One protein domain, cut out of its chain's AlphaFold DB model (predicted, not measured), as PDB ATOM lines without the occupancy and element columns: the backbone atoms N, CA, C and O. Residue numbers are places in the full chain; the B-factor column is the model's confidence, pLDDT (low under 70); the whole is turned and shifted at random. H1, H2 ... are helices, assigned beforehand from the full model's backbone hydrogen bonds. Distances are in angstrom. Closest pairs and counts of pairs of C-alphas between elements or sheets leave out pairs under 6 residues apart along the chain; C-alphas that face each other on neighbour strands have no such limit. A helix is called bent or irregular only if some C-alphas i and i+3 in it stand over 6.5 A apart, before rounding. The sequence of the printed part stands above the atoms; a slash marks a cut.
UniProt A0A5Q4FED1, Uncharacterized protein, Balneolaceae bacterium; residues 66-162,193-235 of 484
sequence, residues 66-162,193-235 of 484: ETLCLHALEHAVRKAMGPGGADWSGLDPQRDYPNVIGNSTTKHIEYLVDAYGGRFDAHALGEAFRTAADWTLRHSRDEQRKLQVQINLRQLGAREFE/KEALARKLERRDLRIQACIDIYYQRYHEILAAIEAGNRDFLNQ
ATOM      1  N   GLU A  66     -44.474 -32.646  29.582       85.31
ATOM      2  CA  GLU A  66     -45.746 -31.950  29.445       85.31
ATOM      3  C   GLU A  66     -45.962 -30.942  30.560       85.31
ATOM      4  O   GLU A  66     -46.364 -29.817  30.287       85.31
ATOM      5  N   THR A  67     -45.616 -31.288  31.800       85.38
ATOM      6  CA  THR A  67     -45.702 -30.365  32.939       85.38
ATOM      7  C   THR A  67     -44.896 -29.087  32.690       85.38
ATOM      8  O   THR A  67     -45.341 -27.988  33.031       85.38
ATOM      9  N   LEU A  68     -43.724 -29.199  32.053       89.25
ATOM     10  CA  LEU A  68     -42.877 -28.047  31.733       89.25
ATOM     11  C   LEU A  68     -43.483 -27.215  30.599       89.25
ATOM     12  O   LEU A  68     -43.505 -25.983  30.684       89.25
ATOM     13  N   CYS A  69     -44.005 -27.885  29.571       90.62
ATOM     14  CA  CYS A  69     -44.698 -27.256  28.450       90.62
ATOM     15  C   CYS A  69     -45.953 -26.506  28.926       90.62
ATOM     16  O   CYS A  69     -46.092 -25.311  28.666       90.62
ATOM     17  N   LEU A  70     -46.824 -27.158  29.700       91.25
ATOM     18  CA  LEU A  70     -48.030 -26.570  30.285       91.25
ATOM     19  C   LEU A  70     -47.695 -25.363  31.162       91.25
ATOM     20  O   LEU A  70     -48.310 -24.308  31.007       91.25
ATOM     21  N   HIS A  71     -46.672 -25.463  32.015       92.44
ATOM     22  CA  HIS A  71     -46.219 -24.330  32.825       92.44
ATOM     23  C   HIS A  71     -45.769 -23.144  31.962       92.44
ATOM     24  O   HIS A  71     -46.114 -21.993  32.245       92.44
ATOM     25  N   ALA A  72     -44.988 -23.391  30.908       95.06
ATOM     26  CA  ALA A  72     -44.526 -22.334  30.011       95.06
ATOM     27  C   ALA A  72     -45.682 -21.707  29.205       95.06
ATOM     28  O   ALA A  72     -45.702 -20.487  29.010       95.06
ATOM     29  N   LEU A  73     -46.678 -22.500  28.797       96.19
ATOM     30  CA  LEU A  73     -47.896 -22.017  28.139       96.19
ATOM     31  C   LEU A  73     -48.734 -21.150  29.084       96.19
ATOM     32  O   LEU A  73     -49.110 -20.028  28.730       96.19
ATOM     33  N   GLU A  74     -48.966 -21.613  30.314       95.56
ATOM     34  CA  GLU A  74     -49.643 -20.822  31.341       95.56
ATOM     35  C   GLU A  74     -48.908 -19.519  31.627       95.56
ATOM     36  O   GLU A  74     -49.534 -18.465  31.758       95.56
ATOM     37  N   HIS A  75     -47.579 -19.569  31.704       96.12
ATOM     38  CA  HIS A  75     -46.762 -18.384  31.901       96.12
ATOM     39  C   HIS A  75     -47.004 -17.351  30.796       96.12
ATOM     40  O   HIS A  75     -47.245 -16.182  31.103       96.12
ATOM     41  N   ALA A  76     -46.997 -17.775  29.529       97.69
ATOM     42  CA  ALA A  76     -47.260 -16.891  28.400       97.69
ATOM     43  C   ALA A  76     -48.652 -16.244  28.487       97.69
ATOM     44  O   ALA A  76     -48.773 -15.026  28.340       97.69
ATOM     45  N   VAL A  77     -49.686 -17.025  28.815       97.69
ATOM     46  CA  VAL A  77     -51.062 -16.527  28.980       97.69
ATOM     47  C   VAL A  77     -51.170 -15.543  30.151       97.69
ATOM     48  O   VAL A  77     -51.706 -14.446  29.987       97.69
ATOM     49  N   ARG A  78     -50.608 -15.873  31.321       96.88
ATOM     50  CA  ARG A  78     -50.621 -14.995  32.508       96.88
ATOM     51  C   ARG A  78     -49.932 -13.666  32.235       96.88
ATOM     52  O   ARG A  78     -50.449 -12.619  32.613       96.88
ATOM     53  N   LYS A  79     -48.780 -13.696  31.559       97.50
ATOM     54  CA  LYS A  79     -48.053 -12.482  31.167       97.50
ATOM     55  C   LYS A  79     -48.848 -11.643  30.169       97.50
ATOM     56  O   LYS A  79     -48.901 -10.427  30.331       97.50
ATOM     57  N   ALA A  80     -49.508 -12.281  29.204       97.00
ATOM     58  CA  ALA A  80     -50.357 -11.601  28.233       97.00
ATOM     59  C   ALA A  80     -51.604 -10.952  28.867       97.00
ATOM     60  O   ALA A  80     -52.038  -9.900  28.410       97.00
ATOM     61  N   MET A  81     -52.168 -11.531  29.932       97.00
ATOM     62  CA  MET A  81     -53.295 -10.953  30.687       97.00
ATOM     63  C   MET A  81     -52.896  -9.799  31.628       97.00
ATOM     64  O   MET A  81     -53.767  -9.128  32.185       97.00
ATOM     65  N   GLY A  82     -51.597  -9.572  31.853       94.31
ATOM     66  CA  GLY A  82     -51.115  -8.529  32.759       94.31
ATOM     67  C   GLY A  82     -51.621  -8.713  34.201       94.31
ATOM     68  O   GLY A  82     -51.601  -9.836  34.711       94.31
ATOM     69  N   PRO A  83     -52.087  -7.646  34.885       89.19
ATOM     70  CA  PRO A  83     -52.599  -7.741  36.255       89.19
ATOM     71  C   PRO A  83     -53.717  -8.780  36.433       89.19
ATOM     72  O   PRO A  83     -53.780  -9.435  37.469       89.19
ATOM     73  N   GLY A  84     -54.557  -8.986  35.410       82.88
ATOM     74  CA  GLY A  84     -55.646  -9.968  35.443       82.88
ATOM     75  C   GLY A  84     -55.195 -11.429  35.328       82.88
ATOM     76  O   GLY A  84     -56.013 -12.331  35.507       82.88
ATOM     77  N   GLY A  85     -53.916 -11.685  35.033       88.25
ATOM     78  CA  GLY A  85     -53.350 -13.034  34.957       88.25
ATOM     79  C   GLY A  85     -53.121 -13.689  36.322       88.25
ATOM     80  O   GLY A  85     -53.033 -14.916  36.399       88.25
ATOM     81  N   ALA A  86     -53.048 -12.897  37.398       87.88
ATOM     82  CA  ALA A  86     -52.922 -13.412  38.764       87.88
ATOM     83  C   ALA A  86     -54.195 -14.146  39.220       87.88
ATOM     84  O   ALA A  86     -54.102 -15.179  39.874       87.88
ATOM     85  N   ASP A  87     -55.364 -13.660  38.793       89.75
ATOM     86  CA  ASP A  87     -56.674 -14.225  39.141       89.75
ATOM     87  C   ASP A  87     -57.152 -15.296  38.143       89.75
ATOM     88  O   ASP A  87     -58.269 -15.811  38.242       89.75
ATOM     89  N   TRP A  88     -56.347 -15.625  37.127       93.94
ATOM     90  CA  TRP A  88     -56.684 -16.683  36.177       93.94
ATOM     91  C   TRP A  88     -56.409 -18.062  36.787       93.94
ATOM     92  O   TRP A  88     -55.316 -18.327  37.288       93.94
ATOM     93  N   SER A  89     -57.397 -18.954  36.713       91.38
ATOM     94  CA  SER A  89     -57.354 -20.298  37.300       91.38
ATOM     95  C   SER A  89     -56.334 -21.243  36.659       91.38
ATOM     96  O   SER A  89     -56.071 -22.291  37.232       91.38
ATOM     97  N   GLY A  90     -55.753 -20.872  35.514       93.44
ATOM     98  CA  GLY A  90     -54.909 -21.754  34.708       93.44
ATOM     99  C   GLY A  90     -55.691 -22.438  33.591       93.44
ATOM    100  O   GLY A  90     -56.864 -22.115  33.350       93.44
ATOM    101  N   LEU A  91     -55.009 -23.339  32.891       93.38
ATOM    102  CA  LEU A  91     -55.591 -24.132  31.813       93.38
ATOM    103  C   LEU A  91     -56.585 -25.149  32.372       93.38
ATOM    104  O   LEU A  91     -56.382 -25.728  33.435       93.38
ATOM    105  N   ASP A  92     -57.672 -25.361  31.641       92.31
ATOM    106  CA  ASP A  92     -58.655 -26.392  31.946       92.31
ATOM    107  C   ASP A  92     -58.194 -27.731  31.339       92.31
ATOM    108  O   ASP A  92     -58.058 -27.808  30.114       92.31
ATOM    109  N   PRO A  93     -57.973 -28.794  32.136       88.38
ATOM    110  CA  PRO A  93     -57.462 -30.058  31.609       88.38
ATOM    111  C   PRO A  93     -58.364 -30.727  30.565       88.38
ATOM    112  O   PRO A  93     -57.866 -31.373  29.651       88.38
ATOM    113  N   GLN A  94     -59.689 -30.577  30.660       86.38
ATOM    114  CA  GLN A  94     -60.615 -31.228  29.728       86.38
ATOM    115  C   GLN A  94     -60.760 -30.440  28.428       86.38
ATOM    116  O   GLN A  94     -60.870 -31.023  27.350       86.38
ATOM    117  N   ARG A  95     -60.783 -29.108  28.520       90.38
ATOM    118  CA  ARG A  95     -60.972 -28.237  27.356       90.38
ATOM    119  C   ARG A  95     -59.660 -27.928  26.639       90.38
ATOM    120  O   ARG A  95     -59.626 -27.919  25.411       90.38
ATOM    121  N   ASP A  96     -58.603 -27.621  27.385       92.44
ATOM    122  CA  ASP A  96     -57.399 -27.006  26.829       92.44
ATOM    123  C   ASP A  96     -56.315 -28.031  26.483       92.44
ATOM    124  O   ASP A  96     -55.746 -27.923  25.399       92.44
ATOM    125  N   TYR A  97     -56.049 -29.036  27.331       88.81
ATOM    126  CA  TYR A  97     -54.942 -29.993  27.118       88.81
ATOM    127  C   TYR A  97     -54.983 -30.707  25.760       88.81
ATOM    128  O   TYR A  97     -53.944 -30.713  25.096       88.81
ATOM    129  N   PRO A  98     -56.151 -31.166  25.254       85.62
ATOM    130  CA  PRO A  98     -56.230 -31.781  23.923       85.62
ATOM    131  C   PRO A  98     -55.784 -30.865  22.772       85.62
ATOM    132  O   PRO A  98     -55.517 -31.325  21.667       85.62
ATOM    133  N   ASN A  99     -55.735 -29.550  23.005       87.44
ATOM    134  CA  ASN A  99     -55.344 -28.550  22.013       87.44
ATOM    135  C   ASN A  99     -53.928 -28.002  22.245       87.44
ATOM    136  O   ASN A  99     -53.386 -27.332  21.363       87.44
ATOM    137  N   VAL A 100     -53.333 -28.258  23.417       89.69
ATOM    138  CA  VAL A 100     -52.031 -27.701  23.812       89.69
ATOM    139  C   VAL A 100     -50.954 -28.745  24.123       89.69
ATOM    140  O   VAL A 100     -49.863 -28.376  24.543       89.69
ATOM    141  N   ILE A 101     -51.227 -30.028  23.869       85.56
ATOM    142  CA  ILE A 101     -50.271 -31.145  23.961       85.56
ATOM    143  C   ILE A 101     -50.300 -31.972  22.661       85.56
ATOM    144  O   ILE A 101     -51.270 -31.925  21.906       85.56
ATOM    145  N   GLY A 102     -49.183 -32.629  22.314       75.00
ATOM    146  CA  GLY A 102     -49.027 -33.484  21.117       75.00
ATOM    147  C   GLY A 102     -49.218 -32.789  19.755       75.00
ATOM    148  O   GLY A 102     -49.472 -33.435  18.737       75.00
ATOM    149  N   ASN A 103     -49.089 -31.460  19.731       76.94
ATOM    150  CA  ASN A 103     -49.115 -30.598  18.546       76.94
ATOM    151  C   ASN A 103     -47.900 -29.651  18.575       76.94
ATOM    152  O   ASN A 103     -47.151 -29.633  19.548       76.94
ATOM    153  N   SER A 104     -47.690 -28.848  17.527       82.12
ATOM    154  CA  SER A 104     -46.619 -27.844  17.545       82.12
ATOM    155  C   SER A 104     -46.939 -26.685  18.493       82.12
ATOM    156  O   SER A 104     -48.092 -26.256  18.589       82.12
ATOM    157  N   THR A 105     -45.901 -26.096  19.094       88.19
ATOM    158  CA  THR A 105     -46.000 -24.895  19.943       88.19
ATOM    159  C   THR A 105     -46.812 -23.781  19.281       88.19
ATOM    160  O   THR A 105     -47.616 -23.110  19.924       88.19
ATOM    161  N   THR A 106     -46.646 -23.595  17.967       87.62
ATOM    162  CA  THR A 106     -47.411 -22.605  17.198       87.62
ATOM    163  C   THR A 106     -48.914 -22.863  17.283       87.62
ATOM    164  O   THR A 106     -49.663 -21.933  17.572       87.62
ATOM    165  N   LYS A 107     -49.363 -24.112  17.102       86.81
ATOM    166  CA  LYS A 107     -50.785 -24.471  17.214       86.81
ATOM    167  C   LYS A 107     -51.309 -24.306  18.637       86.81
ATOM    168  O   LYS A 107     -52.430 -23.836  18.815       86.81
ATOM    169  N   HIS A 108     -50.498 -24.647  19.642       92.44
ATOM    170  CA  HIS A 108     -50.861 -24.449  21.048       92.44
ATOM    171  C   HIS A 108     -51.139 -22.973  21.329       92.44
ATOM    172  O   HIS A 108     -52.190 -22.618  21.857       92.44
ATOM    173  N   ILE A 109     -50.228 -22.092  20.914       96.31
ATOM    174  CA  ILE A 109     -50.374 -20.649  21.112       96.31
ATOM    175  C   ILE A 109     -51.518 -20.076  20.268       96.31
ATOM    176  O   ILE A 109     -52.232 -19.202  20.753       96.31
ATOM    177  N   GLU A 110     -51.737 -20.556  19.041       94.44
ATOM    178  CA  GLU A 110     -52.908 -20.183  18.235       94.44
ATOM    179  C   GLU A 110     -54.215 -20.463  18.980       94.44
ATOM    180  O   GLU A 110     -55.032 -19.552  19.127       94.44
ATOM    181  N   TYR A 111     -54.372 -21.680  19.509       95.69
ATOM    182  CA  TYR A 111     -55.523 -22.049  20.328       95.69
ATOM    183  C   TYR A 111     -55.665 -21.132  21.549       95.69
ATOM    184  O   TYR A 111     -56.746 -20.601  21.796       95.69
ATOM    185  N   LEU A 112     -54.581 -20.886  22.290       97.81
ATOM    186  CA  LEU A 112     -54.622 -20.052  23.496       97.81
ATOM    187  C   LEU A 112     -54.946 -18.586  23.195       97.81
ATOM    188  O   LEU A 112     -55.672 -17.949  23.957       97.81
ATOM    189  N   VAL A 113     -54.449 -18.043  22.082       97.38
ATOM    190  CA  VAL A 113     -54.803 -16.693  21.623       97.38
ATOM    191  C   VAL A 113     -56.277 -16.632  21.228       97.38
ATOM    192  O   VAL A 113     -56.936 -15.642  21.538       97.38
ATOM    193  N   ASP A 114     -56.822 -17.672  20.603       96.75
ATOM    194  CA  ASP A 114     -58.241 -17.710  20.237       96.75
ATOM    195  C   ASP A 114     -59.149 -17.886  21.466       96.75
ATOM    196  O   ASP A 114     -60.164 -17.196  21.593       96.75
ATOM    197  N   ALA A 115     -58.766 -18.749  22.409       97.12
ATOM    198  CA  ALA A 115     -59.527 -19.042  23.621       97.12
ATOM    199  C   ALA A 115     -59.476 -17.904  24.654       97.12
ATOM    200  O   ALA A 115     -60.482 -17.588  25.293       97.12
ATOM    201  N   TYR A 116     -58.311 -17.272  24.824       97.19
ATOM    202  CA  TYR A 116     -58.052 -16.323  25.910       97.19
ATOM    203  C   TYR A 116     -57.701 -14.910  25.450       97.19
ATOM    204  O   TYR A 116     -57.680 -13.998  26.280       97.19
ATOM    205  N   GLY A 117     -57.478 -14.677  24.156       95.75
ATOM    206  CA  GLY A 117     -56.998 -13.393  23.636       95.75
ATOM    207  C   GLY A 117     -57.934 -12.209  23.874       95.75
ATOM    208  O   GLY A 117     -57.480 -11.068  23.849       95.75
ATOM    209  N   GLY A 118     -59.219 -12.449  24.159       95.50
ATOM    210  CA  GLY A 118     -60.157 -11.408  24.602       95.50
ATOM    211  C   GLY A 118     -59.861 -10.850  26.002       95.50
ATOM    212  O   GLY A 118     -60.379  -9.798  26.361       95.50
ATOM    213  N   ARG A 119     -59.030 -11.541  26.792       96.00
ATOM    214  CA  ARG A 119     -58.574 -11.129  28.129       96.00
ATOM    215  C   ARG A 119     -57.154 -10.558  28.130       96.00
ATOM    216  O   ARG A 119     -56.647 -10.231  29.200       96.00
ATOM    217  N   PHE A 120     -56.487 -10.510  26.979       97.12
ATOM    218  CA  PHE A 120     -55.108 -10.037  26.904       97.12
ATOM    219  C   PHE A 120     -55.059  -8.515  27.007       97.12
ATOM    220  O   PHE A 120     -55.868  -7.813  26.405       97.12
ATOM    221  N   ASP A 121     -54.073  -8.018  27.746       96.69
ATOM    222  CA  ASP A 121     -53.724  -6.608  27.811       96.69
ATOM    223  C   ASP A 121     -52.553  -6.358  26.852       96.69
ATOM    224  O   ASP A 121     -51.456  -6.897  27.022       96.69
ATOM    225  N   ALA A 122     -52.784  -5.558  25.810       95.69
ATOM    226  CA  ALA A 122     -51.799  -5.341  24.753       95.69
ATOM    227  C   ALA A 122     -50.511  -4.656  25.253       95.69
ATOM    228  O   ALA A 122     -49.432  -4.903  24.705       95.69
ATOM    229  N   HIS A 123     -50.590  -3.831  26.302       94.62
ATOM    230  CA  HIS A 123     -49.406  -3.225  26.907       94.62
ATOM    231  C   HIS A 123     -48.621  -4.247  27.725       94.62
ATOM    232  O   HIS A 123     -47.402  -4.322  27.580       94.62
ATOM    233  N   ALA A 124     -49.297  -5.052  28.544       96.00
ATOM    234  CA  ALA A 124     -48.671  -6.107  29.328       96.00
ATOM    235  C   ALA A 124     -48.011  -7.157  28.427       96.00
ATOM    236  O   ALA A 124     -46.857  -7.515  28.658       96.00
ATOM    237  N   LEU A 125     -48.695  -7.578  27.357       96.88
ATOM    238  CA  LEU A 125     -48.134  -8.464  26.341       96.88
ATOM    239  C   LEU A 125     -46.900  -7.841  25.677       96.88
ATOM    240  O   LEU A 125     -45.891  -8.520  25.509       96.88
ATOM    241  N   GLY A 126     -46.947  -6.549  25.339       95.00
ATOM    242  CA  GLY A 126     -45.808  -5.837  24.757       95.00
ATOM    243  C   GLY A 126     -44.601  -5.748  25.693       95.00
ATOM    244  O   GLY A 126     -43.470  -5.972  25.261       95.00
ATOM    245  N   GLU A 127     -44.818  -5.462  26.978       93.62
ATOM    246  CA  GLU A 127     -43.764  -5.485  28.000       93.62
ATOM    247  C   GLU A 127     -43.169  -6.891  28.147       93.62
ATOM    248  O   GLU A 127     -41.951  -7.054  28.063       93.62
ATOM    249  N   ALA A 128     -44.021  -7.909  28.294       96.19
ATOM    250  CA  ALA A 128     -43.601  -9.297  28.444       96.19
ATOM    251  C   ALA A 128     -42.810  -9.798  27.228       96.19
ATOM    252  O   ALA A 128     -41.761 -10.416  27.397       96.19
ATOM    253  N   PHE A 129     -43.261  -9.474  26.014       96.00
ATOM    254  CA  PHE A 129     -42.552  -9.793  24.778       96.00
ATOM    255  C   PHE A 129     -41.151  -9.176  24.747       96.00
ATOM    256  O   PHE A 129     -40.195  -9.859  24.397       96.00
ATOM    257  N   ARG A 130     -40.991  -7.907  25.143       92.50
ATOM    258  CA  ARG A 130     -39.665  -7.268  25.175       92.50
ATOM    259  C   ARG A 130     -38.741  -7.902  26.205       92.50
ATOM    260  O   ARG A 130     -37.566  -8.092  25.912       92.50
ATOM    261  N   THR A 131     -39.261  -8.243  27.384       93.75
ATOM    262  CA  THR A 131     -38.497  -8.991  28.391       93.75
ATOM    263  C   THR A 131     -38.058 -10.346  27.845       93.75
ATOM    264  O   THR A 131     -36.885 -10.692  27.967       93.75
ATOM    265  N   ALA A 132     -38.967 -11.078  27.196       96.06
ATOM    266  CA  ALA A 132     -38.652 -12.355  26.575       96.06
ATOM    267  C   ALA A 132     -37.584 -12.201  25.483       96.06
ATOM    268  O   ALA A 132     -36.585 -12.915  25.494       96.06
ATOM    269  N   ALA A 133     -37.737 -11.212  24.602       94.19
ATOM    270  CA  ALA A 133     -36.796 -10.937  23.527       94.19
ATOM    271  C   ALA A 133     -35.390 -10.587  24.045       94.19
ATOM    272  O   ALA A 133     -34.409 -11.156  23.569       94.19
ATOM    273  N   ASP A 134     -35.278  -9.695  25.036       92.31
ATOM    274  CA  ASP A 134     -33.991  -9.340  25.649       92.31
ATOM    275  C   ASP A 134     -33.314 -10.562  26.277       92.31
ATOM    276  O   ASP A 134     -32.131 -10.818  26.033       92.31
ATOM    277  N   TRP A 135     -34.080 -11.360  27.027       94.81
ATOM    278  CA  TRP A 135     -33.567 -12.580  27.632       94.81
ATOM    279  C   TRP A 135     -33.075 -13.565  26.571       94.81
ATOM    280  O   TRP A 135     -31.941 -14.038  26.669       94.81
ATOM    281  N   THR A 136     -33.875 -13.836  25.535       94.19
ATOM    282  CA  THR A 136     -33.531 -14.792  24.475       94.19
ATOM    283  C   THR A 136     -32.265 -14.373  23.738       94.19
ATOM    284  O   THR A 136     -31.383 -15.203  23.525       94.19
ATOM    285  N   LEU A 137     -32.131 -13.093  23.380       93.00
ATOM    286  CA  LEU A 137     -30.957 -12.600  22.656       93.00
ATOM    287  C   LEU A 137     -29.662 -12.737  23.467       93.00
ATOM    288  O   LEU A 137     -28.613 -13.011  22.886       93.00
ATOM    289  N   ARG A 138     -29.734 -12.570  24.791       91.75
ATOM    290  CA  ARG A 138     -28.569 -12.644  25.685       91.75
ATOM    291  C   ARG A 138     -28.233 -14.064  26.128       91.75
ATOM    292  O   ARG A 138     -27.057 -14.405  26.204       91.75
ATOM    293  N   HIS A 139     -29.244 -14.874  26.437       91.38
ATOM    294  CA  HIS A 139     -29.063 -16.113  27.201       91.38
ATOM    295  C   HIS A 139     -29.460 -17.382  26.449       91.38
ATOM    296  O   HIS A 139     -28.990 -18.458  26.818       91.38
ATOM    297  N   SER A 140     -30.302 -17.300  25.409       89.38
ATOM    298  CA  SER A 140     -30.707 -18.512  24.689       89.38
ATOM    299  C   SER A 140     -29.499 -19.160  24.010       89.38
ATOM    300  O   SER A 140     -28.598 -18.485  23.503       89.38
ATOM    301  N   ARG A 141     -29.482 -20.491  24.001       87.81
ATOM    302  CA  ARG A 141     -28.490 -21.295  23.274       87.81
ATOM    303  C   ARG A 141     -28.964 -21.681  21.873       87.81
ATOM    304  O   ARG A 141     -28.193 -22.268  21.121       87.81
ATOM    305  N   ASP A 142     -30.208 -21.355  21.529       87.69
ATOM    306  CA  ASP A 142     -30.770 -21.600  20.208       87.69
ATOM    307  C   ASP A 142     -30.606 -20.362  19.312       87.69
ATOM    308  O   ASP A 142     -31.299 -19.348  19.445       87.69
ATOM    309  N   GLU A 143     -29.674 -20.456  18.365       88.56
ATOM    310  CA  GLU A 143     -29.409 -19.399  17.388       88.56
ATOM    311  C   GLU A 143     -30.579 -19.177  16.420       88.56
ATOM    312  O   GLU A 143     -30.833 -18.040  16.018       88.56
ATOM    313  N   GLN A 144     -31.347 -20.217  16.077       87.19
ATOM    314  CA  GLN A 144     -32.550 -20.045  15.259       87.19
ATOM    315  C   GLN A 144     -33.614 -19.270  16.035       87.19
ATOM    316  O   GLN A 144     -34.234 -18.356  15.482       87.19
ATOM    317  N   ARG A 145     -33.768 -19.550  17.334       89.62
ATOM    318  CA  ARG A 145     -34.672 -18.790  18.205       89.62
ATOM    319  C   ARG A 145     -34.272 -17.323  18.310       89.62
ATOM    320  O   ARG A 145     -35.146 -16.458  18.209       89.62
ATOM    321  N   LYS A 146     -32.974 -17.021  18.441       92.25
ATOM    322  CA  LYS A 146     -32.461 -15.638  18.410       92.25
ATOM    323  C   LYS A 146     -32.797 -14.942  17.097       92.25
ATOM    324  O   LYS A 146     -33.332 -13.835  17.118       92.25
ATOM    325  N   LEU A 147     -32.535 -15.588  15.960       91.00
ATOM    326  CA  LEU A 147     -32.858 -15.039  14.641       91.00
ATOM    327  C   LEU A 147     -34.359 -14.767  14.494       91.00
ATOM    328  O   LEU A 147     -34.750 -13.704  14.005       91.00
ATOM    329  N   GLN A 148     -35.206 -15.685  14.956       89.75
ATOM    330  CA  GLN A 148     -36.652 -15.514  14.888       89.75
ATOM    331  C   GLN A 148     -37.139 -14.377  15.799       89.75
ATOM    332  O   GLN A 148     -37.942 -13.559  15.354       89.75
ATOM    333  N   VAL A 149     -36.595 -14.236  17.013       92.62
ATOM    334  CA  VAL A 149     -36.870 -13.081  17.888       92.62
ATOM    335  C   VAL A 149     -36.453 -11.767  17.220       92.62
ATOM    336  O   VAL A 149     -37.216 -10.803  17.238       92.62
ATOM    337  N   GLN A 150     -35.298 -11.710  16.550       91.50
ATOM    338  CA  GLN A 150     -34.879 -10.518  15.792       91.50
ATOM    339  C   GLN A 150     -35.827 -10.192  14.627       91.50
ATOM    340  O   GLN A 150     -36.039  -9.024  14.292       91.50
ATOM    341  N   ILE A 151     -36.390 -11.205  13.963       90.38
ATOM    342  CA  ILE A 151     -37.418 -11.010  12.932       90.38
ATOM    343  C   ILE A 151     -38.700 -10.453  13.566       90.38
ATOM    344  O   ILE A 151     -39.244  -9.465  13.065       90.38
ATOM    345  N   ASN A 152     -39.146 -11.022  14.685       91.00
ATOM    346  CA  ASN A 152     -40.366 -10.609  15.379       91.00
ATOM    347  C   ASN A 152     -40.247  -9.175  15.923       91.00
ATOM    348  O   ASN A 152     -41.138  -8.356  15.698       91.00
ATOM    349  N   LEU A 153     -39.103  -8.816  16.519       90.06
ATOM    350  CA  LEU A 153     -38.773  -7.448  16.938       90.06
ATOM    351  C   LEU A 153     -38.904  -6.450  15.776       90.06
ATOM    352  O   LEU A 153     -39.532  -5.396  15.922       90.06
ATOM    353  N   ARG A 154     -38.398  -6.797  14.584       88.44
ATOM    354  CA  ARG A 154     -38.534  -5.962  13.377       88.44
ATOM    355  C   ARG A 154     -39.983  -5.791  12.934       88.44
ATOM    356  O   ARG A 154     -40.376  -4.673  12.593       88.44
ATOM    357  N   GLN A 155     -40.770  -6.866  12.936       86.75
ATOM    358  CA  GLN A 155     -42.189  -6.834  12.555       86.75
ATOM    359  C   GLN A 155     -43.009  -5.985  13.543       86.75
ATOM    360  O   GLN A 155     -43.782  -5.097  13.152       86.75
ATOM    361  N   LEU A 156     -42.748  -6.162  14.836       85.25
ATOM    362  CA  LEU A 156     -43.368  -5.413  15.926       85.25
ATOM    363  C   LEU A 156     -42.831  -3.978  16.046       85.25
ATOM    364  O   LEU A 156     -43.490  -3.118  16.619       85.25
ATOM    365  N   GLY A 157     -41.756  -3.632  15.336       80.44
ATOM    366  CA  GLY A 157     -41.202  -2.274  15.289       80.44
ATOM    367  C   GLY A 157     -40.387  -1.898  16.523       80.44
ATOM    368  O   GLY A 157     -40.196  -0.713  16.753       80.44
ATOM    369  N   ALA A 158     -39.908  -2.895  17.265       73.25
ATOM    370  CA  ALA A 158     -39.014  -2.765  18.410       73.25
ATOM    371  C   ALA A 158     -37.547  -2.934  17.955       73.25
ATOM    372  O   ALA A 158     -36.853  -3.877  18.336       73.25
ATOM    373  N   ARG A 159     -37.090  -2.065  17.040       64.62
ATOM    374  CA  ARG A 159     -35.758  -2.164  16.397       64.62
ATOM    375  C   ARG A 159     -34.598  -1.785  17.321       64.62
ATOM    376  O   ARG A 159     -33.445  -2.050  17.008       64.62
ATOM    377  N   GLU A 160     -34.885  -1.180  18.462       62.66
ATOM    378  CA  GLU A 160     -33.908  -0.755  19.464       62.66
ATOM    379  C   GLU A 160     -33.062  -1.909  20.032       62.66
ATOM    380  O   GLU A 160     -31.939  -1.684  20.481       62.66
ATOM    381  N   PHE A 161     -33.547  -3.148  19.935       58.06
ATOM    382  CA  PHE A 161     -32.816  -4.354  20.330       58.06
ATOM    383  C   PHE A 161     -31.764  -4.806  19.295       58.06
ATOM    384  O   PHE A 161     -30.907  -5.627  19.618       58.06
ATOM    385  N   GLU A 162     -31.760  -4.250  18.074       55.41
ATOM    386  CA  GLU A 162     -30.769  -4.580  17.033       55.41
ATOM    387  C   GLU A 162     -29.368  -4.030  17.359       55.41
ATOM    388  O   GLU A 162     -28.360  -4.618  16.972       55.41
ATOM    389  N   LYS A 193     -44.403   2.397  23.334       84.12
ATOM    390  CA  LYS A 193     -45.239   1.413  24.044       84.12
ATOM    391  C   LYS A 193     -46.636   1.323  23.433       84.12
ATOM    392  O   LYS A 193     -47.150   0.231  23.218       84.12
ATOM    393  N   GLU A 194     -47.219   2.472  23.115       88.31
ATOM    394  CA  GLU A 194     -48.531   2.568  22.484       88.31
ATOM    395  C   GLU A 194     -48.528   2.022  21.043       88.31
ATOM    396  O   GLU A 194     -49.451   1.331  20.616       88.31
ATOM    397  N   ALA A 195     -47.479   2.310  20.265       89.12
ATOM    398  CA  ALA A 195     -47.349   1.791  18.907       89.12
ATOM    399  C   ALA A 195     -47.224   0.260  18.881       89.12
ATOM    400  O   ALA A 195     -47.831  -0.380  18.017       89.12
ATOM    401  N   LEU A 196     -46.479  -0.314  19.829       90.62
ATOM    402  CA  LEU A 196     -46.368  -1.758  20.007       90.62
ATOM    403  C   LEU A 196     -47.713  -2.378  20.405       90.62
ATOM    404  O   LEU A 196     -48.157  -3.316  19.742       90.62
ATOM    405  N   ALA A 197     -48.388  -1.822  21.416       92.62
ATOM    406  CA  ALA A 197     -49.697  -2.297  21.866       92.62
ATOM    407  C   ALA A 197     -50.712  -2.340  20.709       92.62
ATOM    408  O   ALA A 197     -51.318  -3.377  20.453       92.62
ATOM    409  N   ARG A 198     -50.793  -1.275  19.896       93.19
ATOM    410  CA  ARG A 198     -51.665  -1.249  18.706       93.19
ATOM    411  C   ARG A 198     -51.354  -2.338  17.680       93.19
ATOM    412  O   ARG A 198     -52.265  -2.837  17.028       93.19
ATOM    413  N   LYS A 199     -50.083  -2.698  17.480       93.56
ATOM    414  CA  LYS A 199     -49.722  -3.796  16.565       93.56
ATOM    415  C   LYS A 199     -50.134  -5.146  17.126       93.56
ATOM    416  O   LYS A 199     -50.635  -5.979  16.374       93.56
ATOM    417  N   LEU A 200     -49.957  -5.328  18.429       94.88
ATOM    418  CA  LEU A 200     -50.381  -6.516  19.158       94.88
ATOM    419  C   LEU A 200     -51.905  -6.648  19.239       94.88
ATOM    420  O   LEU A 200     -52.380  -7.630  19.779       94.88
ATOM    421  N   GLU A 201     -52.701  -5.753  18.655       92.25
ATOM    422  CA  GLU A 201     -54.121  -6.026  18.401       92.25
ATOM    423  C   GLU A 201     -54.339  -7.046  17.274       92.25
ATOM    424  O   GLU A 201     -55.380  -7.699  17.199       92.25
ATOM    425  N   ARG A 202     -53.350  -7.228  16.394       93.38
ATOM    426  CA  ARG A 202     -53.421  -8.216  15.320       93.38
ATOM    427  C   ARG A 202     -53.140  -9.622  15.843       93.38
ATOM    428  O   ARG A 202     -52.095  -9.864  16.444       93.38
ATOM    429  N   ARG A 203     -54.031 -10.566  15.521       93.88
ATOM    430  CA  ARG A 203     -53.946 -11.978  15.934       93.88
ATOM    431  C   ARG A 203     -52.584 -12.611  15.635       93.88
ATOM    432  O   ARG A 203     -51.992 -13.209  16.524       93.88
ATOM    433  N   ASP A 204     -52.078 -12.460  14.414       91.19
ATOM    434  CA  ASP A 204     -50.805 -13.053  13.984       91.19
ATOM    435  C   ASP A 204     -49.611 -12.550  14.810       91.19
ATOM    436  O   ASP A 204     -48.744 -13.331  15.196       91.19
ATOM    437  N   LEU A 205     -49.609 -11.263  15.157       93.56
ATOM    438  CA  LEU A 205     -48.559 -10.655  15.970       93.56
ATOM    439  C   LEU A 205     -48.683 -11.014  17.460       93.56
ATOM    440  O   LEU A 205     -47.662 -11.157  18.131       93.56
ATOM    441  N   ARG A 206     -49.907 -11.221  17.977       95.69
ATOM    442  CA  ARG A 206     -50.118 -11.778  19.329       95.69
ATOM    443  C   ARG A 206     -49.527 -13.173  19.448       95.69
ATOM    444  O   ARG A 206     -48.814 -13.446  20.406       95.69
ATOM    445  N   ILE A 207     -49.796 -14.029  18.459       95.25
ATOM    446  CA  ILE A 207     -49.278 -15.400  18.416       95.25
ATOM    447  C   ILE A 207     -47.751 -15.389  18.474       95.25
ATOM    448  O   ILE A 207     -47.169 -16.040  19.334       95.25
ATOM    449  N   GLN A 208     -47.097 -14.593  17.623       94.25
ATOM    450  CA  GLN A 208     -45.635 -14.483  17.622       94.25
ATOM    451  C   GLN A 208     -45.072 -14.024  18.974       94.25
ATOM    452  O   GLN A 208     -44.121 -14.620  19.472       94.25
ATOM    453  N   ALA A 209     -45.677 -13.001  19.588       96.38
ATOM    454  CA  ALA A 209     -45.257 -12.505  20.895       96.38
ATOM    455  C   ALA A 209     -45.407 -13.570  21.996       96.38
ATOM    456  O   ALA A 209     -44.492 -13.771  22.792       96.38
ATOM    457  N   CYS A 210     -46.534 -14.285  22.023       97.88
ATOM    458  CA  CYS A 210     -46.777 -15.357  22.986       97.88
ATOM    459  C   CYS A 210     -45.834 -16.556  22.786       97.88
ATOM    460  O   CYS A 210     -45.387 -17.122  23.779       97.88
ATOM    461  N   ILE A 211     -45.478 -16.903  21.542       96.06
ATOM    462  CA  ILE A 211     -44.461 -17.928  21.243       96.06
ATOM    463  C   ILE A 211     -43.108 -17.542  21.855       96.06
ATOM    464  O   ILE A 211     -42.454 -18.378  22.476       96.06
ATOM    465  N   ASP A 212     -42.683 -16.284  21.717       96.69
ATOM    466  CA  ASP A 212     -41.395 -15.843  22.266       96.69
ATOM    467  C   ASP A 212     -41.390 -15.851  23.805       96.69
ATOM    468  O   ASP A 212     -40.399 -16.262  24.410       96.69
ATOM    469  N   ILE A 213     -42.505 -15.481  24.446       98.19
ATOM    470  CA  ILE A 213     -42.660 -15.565  25.910       98.19
ATOM    471  C   ILE A 213     -42.641 -17.024  26.384       98.19
ATOM    472  O   ILE A 213     -41.985 -17.343  27.376       98.19
ATOM    473  N   TYR A 214     -43.325 -17.918  25.665       97.56
ATOM    474  CA  TYR A 214     -43.294 -19.354  25.937       97.56
ATOM    475  C   TYR A 214     -41.858 -19.890  25.900       97.56
ATOM    476  O   TYR A 214     -41.393 -20.472  26.880       97.56
ATOM    477  N   TYR A 215     -41.131 -19.652  24.802       96.12
ATOM    478  CA  TYR A 215     -39.782 -20.192  24.634       96.12
ATOM    479  C   TYR A 215     -38.783 -19.593  25.614       96.12
ATOM    480  O   TYR A 215     -37.926 -20.321  26.107       96.12
ATOM    481  N   GLN A 216     -38.900 -18.302  25.947       96.56
ATOM    482  CA  GLN A 216     -38.099 -17.727  27.023       96.56
ATOM    483  C   GLN A 216     -38.321 -18.507  28.321       96.56
ATOM    484  O   GLN A 216     -37.350 -18.971  28.920       96.56
ATOM    485  N   ARG A 217     -39.576 -18.720  28.737       96.00
ATOM    486  CA  ARG A 217     -39.842 -19.437  29.986       96.00
ATOM    487  C   ARG A 217     -39.382 -20.894  29.942       96.00
ATOM    488  O   ARG A 217     -38.818 -21.379  30.918       96.00
ATOM    489  N   TYR A 218     -39.617 -21.585  28.833       95.00
ATOM    490  CA  TYR A 218     -39.201 -22.974  28.664       95.00
ATOM    491  C   TYR A 218     -37.670 -23.110  28.726       95.00
ATOM    492  O   TYR A 218     -37.144 -23.930  29.476       95.00
ATOM    493  N   HIS A 219     -36.929 -22.237  28.036       95.25
ATOM    494  CA  HIS A 219     -35.462 -22.263  28.039       95.25
ATOM    495  C   HIS A 219     -34.857 -21.831  29.380       95.25
ATOM    496  O   HIS A 219     -33.807 -22.351  29.748       95.25
ATOM    497  N   GLU A 220     -35.509 -20.954  30.150       94.31
ATOM    498  CA  GLU A 220     -35.116 -20.683  31.542       94.31
ATOM    499  C   GLU A 220     -35.162 -21.947  32.405       94.31
ATOM    500  O   GLU A 220     -34.248 -22.195  33.191       94.31
ATOM    501  N   ILE A 221     -36.219 -22.749  32.253       93.12
ATOM    502  CA  ILE A 221     -36.401 -23.996  33.003       93.12
ATOM    503  C   ILE A 221     -35.321 -25.005  32.625       93.12
ATOM    504  O   ILE A 221     -34.670 -25.560  33.508       93.12
ATOM    505  N   LEU A 222     -35.067 -25.190  31.329       93.38
ATOM    506  CA  LEU A 222     -34.017 -26.096  30.860       93.38
ATOM    507  C   LEU A 222     -32.620 -25.655  31.312       93.38
ATOM    508  O   LEU A 222     -31.830 -26.483  31.767       93.38
ATOM    509  N   ALA A 223     -32.325 -24.353  31.266       92.50
ATOM    510  CA  ALA A 223     -31.067 -23.816  31.775       92.50
ATOM    511  C   ALA A 223     -30.925 -24.033  33.294       92.50
ATOM    512  O   ALA A 223     -29.835 -24.356  33.770       92.50
ATOM    513  N   ALA A 224     -32.014 -23.898  34.058       92.00
ATOM    514  CA  ALA A 224     -32.027 -24.170  35.492       92.00
ATOM    515  C   ALA A 224     -31.817 -25.660  35.811       92.00
ATOM    516  O   ALA A 224     -31.091 -25.964  36.758       92.00
ATOM    517  N   ILE A 225     -32.383 -26.574  35.011       90.62
ATOM    518  CA  ILE A 225     -32.129 -28.022  35.110       90.62
ATOM    519  C   ILE A 225     -30.645 -28.313  34.873       90.62
ATOM    520  O   ILE A 225     -30.003 -28.930  35.720       90.62
ATOM    521  N   GLU A 226     -30.064 -27.808  33.780       90.19
ATOM    522  CA  GLU A 226     -28.635 -28.005  33.490       90.19
ATOM    523  C   GLU A 226     -27.718 -27.450  34.587       90.19
ATOM    524  O   GLU A 226     -26.674 -28.033  34.874       90.19
ATOM    525  N   ALA A 227     -28.096 -26.322  35.193       90.94
ATOM    526  CA  ALA A 227     -27.347 -25.700  36.279       90.94
ATOM    527  C   ALA A 227     -27.586 -26.359  37.651       90.94
ATOM    528  O   ALA A 227     -26.932 -25.982  38.622       90.94
ATOM    529  N   GLY A 228     -28.529 -27.302  37.765       88.75
ATOM    530  CA  GLY A 228     -28.931 -27.893  39.042       88.75
ATOM    531  C   GLY A 228     -29.583 -26.895  40.010       88.75
ATOM    532  O   GLY A 228     -29.515 -27.080  41.227       88.75
ATOM    533  N   ASN A 229     -30.200 -25.823  39.500       89.81
ATOM    534  CA  ASN A 229     -30.781 -24.747  40.304       89.81
ATOM    535  C   ASN A 229     -32.139 -25.156  40.904       89.81
ATOM    536  O   ASN A 229     -33.206 -24.786  40.407       89.81
ATOM    537  N   ARG A 230     -32.096 -25.924  41.999       84.56
ATOM    538  CA  ARG A 230     -33.304 -26.440  42.663       84.56
ATOM    539  C   ARG A 230     -34.201 -25.350  43.244       84.56
ATOM    540  O   ARG A 230     -35.413 -25.524  43.239       84.56
ATOM    541  N   ASP A 231     -33.644 -24.222  43.680       86.69
ATOM    542  CA  ASP A 231     -34.435 -23.122  44.246       86.69
ATOM    543  C   ASP A 231     -35.387 -22.517  43.215       86.69
ATOM    544  O   ASP A 231     -36.532 -22.207  43.540       86.69
ATOM    545  N   PHE A 232     -34.935 -22.370  41.967       87.62
ATOM    546  CA  PHE A 232     -35.795 -21.937  40.868       87.62
ATOM    547  C   PHE A 232     -36.827 -23.008  40.499       87.62
ATOM    548  O   PHE A 232     -38.001 -22.694  40.305       87.62
ATOM    549  N   LEU A 233     -36.402 -24.270  40.409       85.81
ATOM    550  CA  LEU A 233     -37.268 -25.368  39.972       85.81
ATOM    551  C   LEU A 233     -38.400 -25.647  40.971       85.81
ATOM    552  O   LEU A 233     -39.539 -25.835  40.557       85.81
ATOM    553  N   ASN A 234     -38.127 -25.552  42.275       84.44
ATOM    554  CA  ASN A 234     -39.122 -25.720  43.341       84.44
ATOM    555  C   ASN A 234     -40.191 -24.610  43.371       84.44
ATOM    556  O   ASN A 234     -41.180 -24.729  44.090       84.44
ATOM    557  N   GLN A 235     -39.999 -23.512  42.629       84.31
ATOM    558  CA  GLN A 235     -40.998 -22.444  42.496       84.31
ATOM    559  C   GLN A 235     -41.989 -22.696  41.354       84.31
ATOM    560  O   GLN A 235     -42.958 -21.948  41.219       84.31
TER     561      GLN A 235
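AT A GLANCE: This is residues 66 to 162 and 193 to 235 of the 484 residues of an uncharacterized protein of Balneolaceae bacterium (UniProt A0A5Q4FED1). One long helix, H9, runs through the middle of a rounded body, with H1 and H4 packed on one side of it and the helical hairpin of H5 and H6 on the other. H5, H6 and H9 form an up-and-down bundle, each running against the one before it, but most of the helix packing is crossed; H10 folds back on the late part of H9, and H8 packs across the beginning of H5. The printed part has 140 residues with ten named helices, H1 to H10 in chain order, and no named strand; the class is all helix. It is compact, with a radius of gyration of the C-alphas of 14.5 A and spans of 36 by 34 by 28 A.

HOW THE PARTS SIT: The hub is H9, residues 203 to 226, which touches five helices. With its residues 210 to 221 alone it touches H1, residues 66 to 80, opposite ways at a steep tilt of 49 degrees; the closest C-alphas, of Ala 72 and Tyr 214, are 5.2 A apart. H5, residues 122 to 139, touches H9 at C-alphas Ala 132 and Ile 213, 5.2 A, the same way at a steep tilt of 42 degrees. H6, residues 143 to 156, forms a hairpin with H5, at a shallow tilt of 31 degrees, closest at C-alphas Leu 137 and Lys 146, 5.4 A. H4, residues 105 to 119, touches H9 at C-alphas Ile 109 and Ile 207, 6.0 A; H4 is irregular, C-alphas 115 and 118 being 7.7 A apart. H3, residues 97 to 100, touches H4 at C-alphas Val 100 and His 108, 4.4 A. H8, residues 193 to 199, is about perpendicular to H5 at 81 degrees and touches it at C-alphas Ala 122 and Ala 197, 4.7 A. H4 and H6 are apart. Every O i to N i+4 pair is within hydrogen-bond range in H1, H5, H6, H8 and H9, and 9 of 11 are in H4; the other helices are too short for such a pair.

IN THESE COORDINATES: H9 is 34.7 A long, from C-alpha 203 at (-53.946, -11.978, 15.934) to C-alpha 226 at (-28.635, -28.005, 33.490). H5 measures 25.3 A, H1 20.9 A, H4 20.4 A and H6 19.8 A. H1 begins at C-alpha 66, (-45.746, -31.950, 29.445). H2, residues 82 to 85, touches H1 only at the corner; H7, residues 159 to 162, touches H6; H10, residues 230 to 233, touches H9.

THE WHOLE: The C-alphas farthest apart, of Gln 94 and Glu 162, are 42.0 A apart. Residues 163 to 192 are not printed, and the gap across this cut is 17.2 A. The link from H2 to H3, 11 residues, is long. The mean pLDDT of the printed part is 90.8; residues 159 to 162 are under 70.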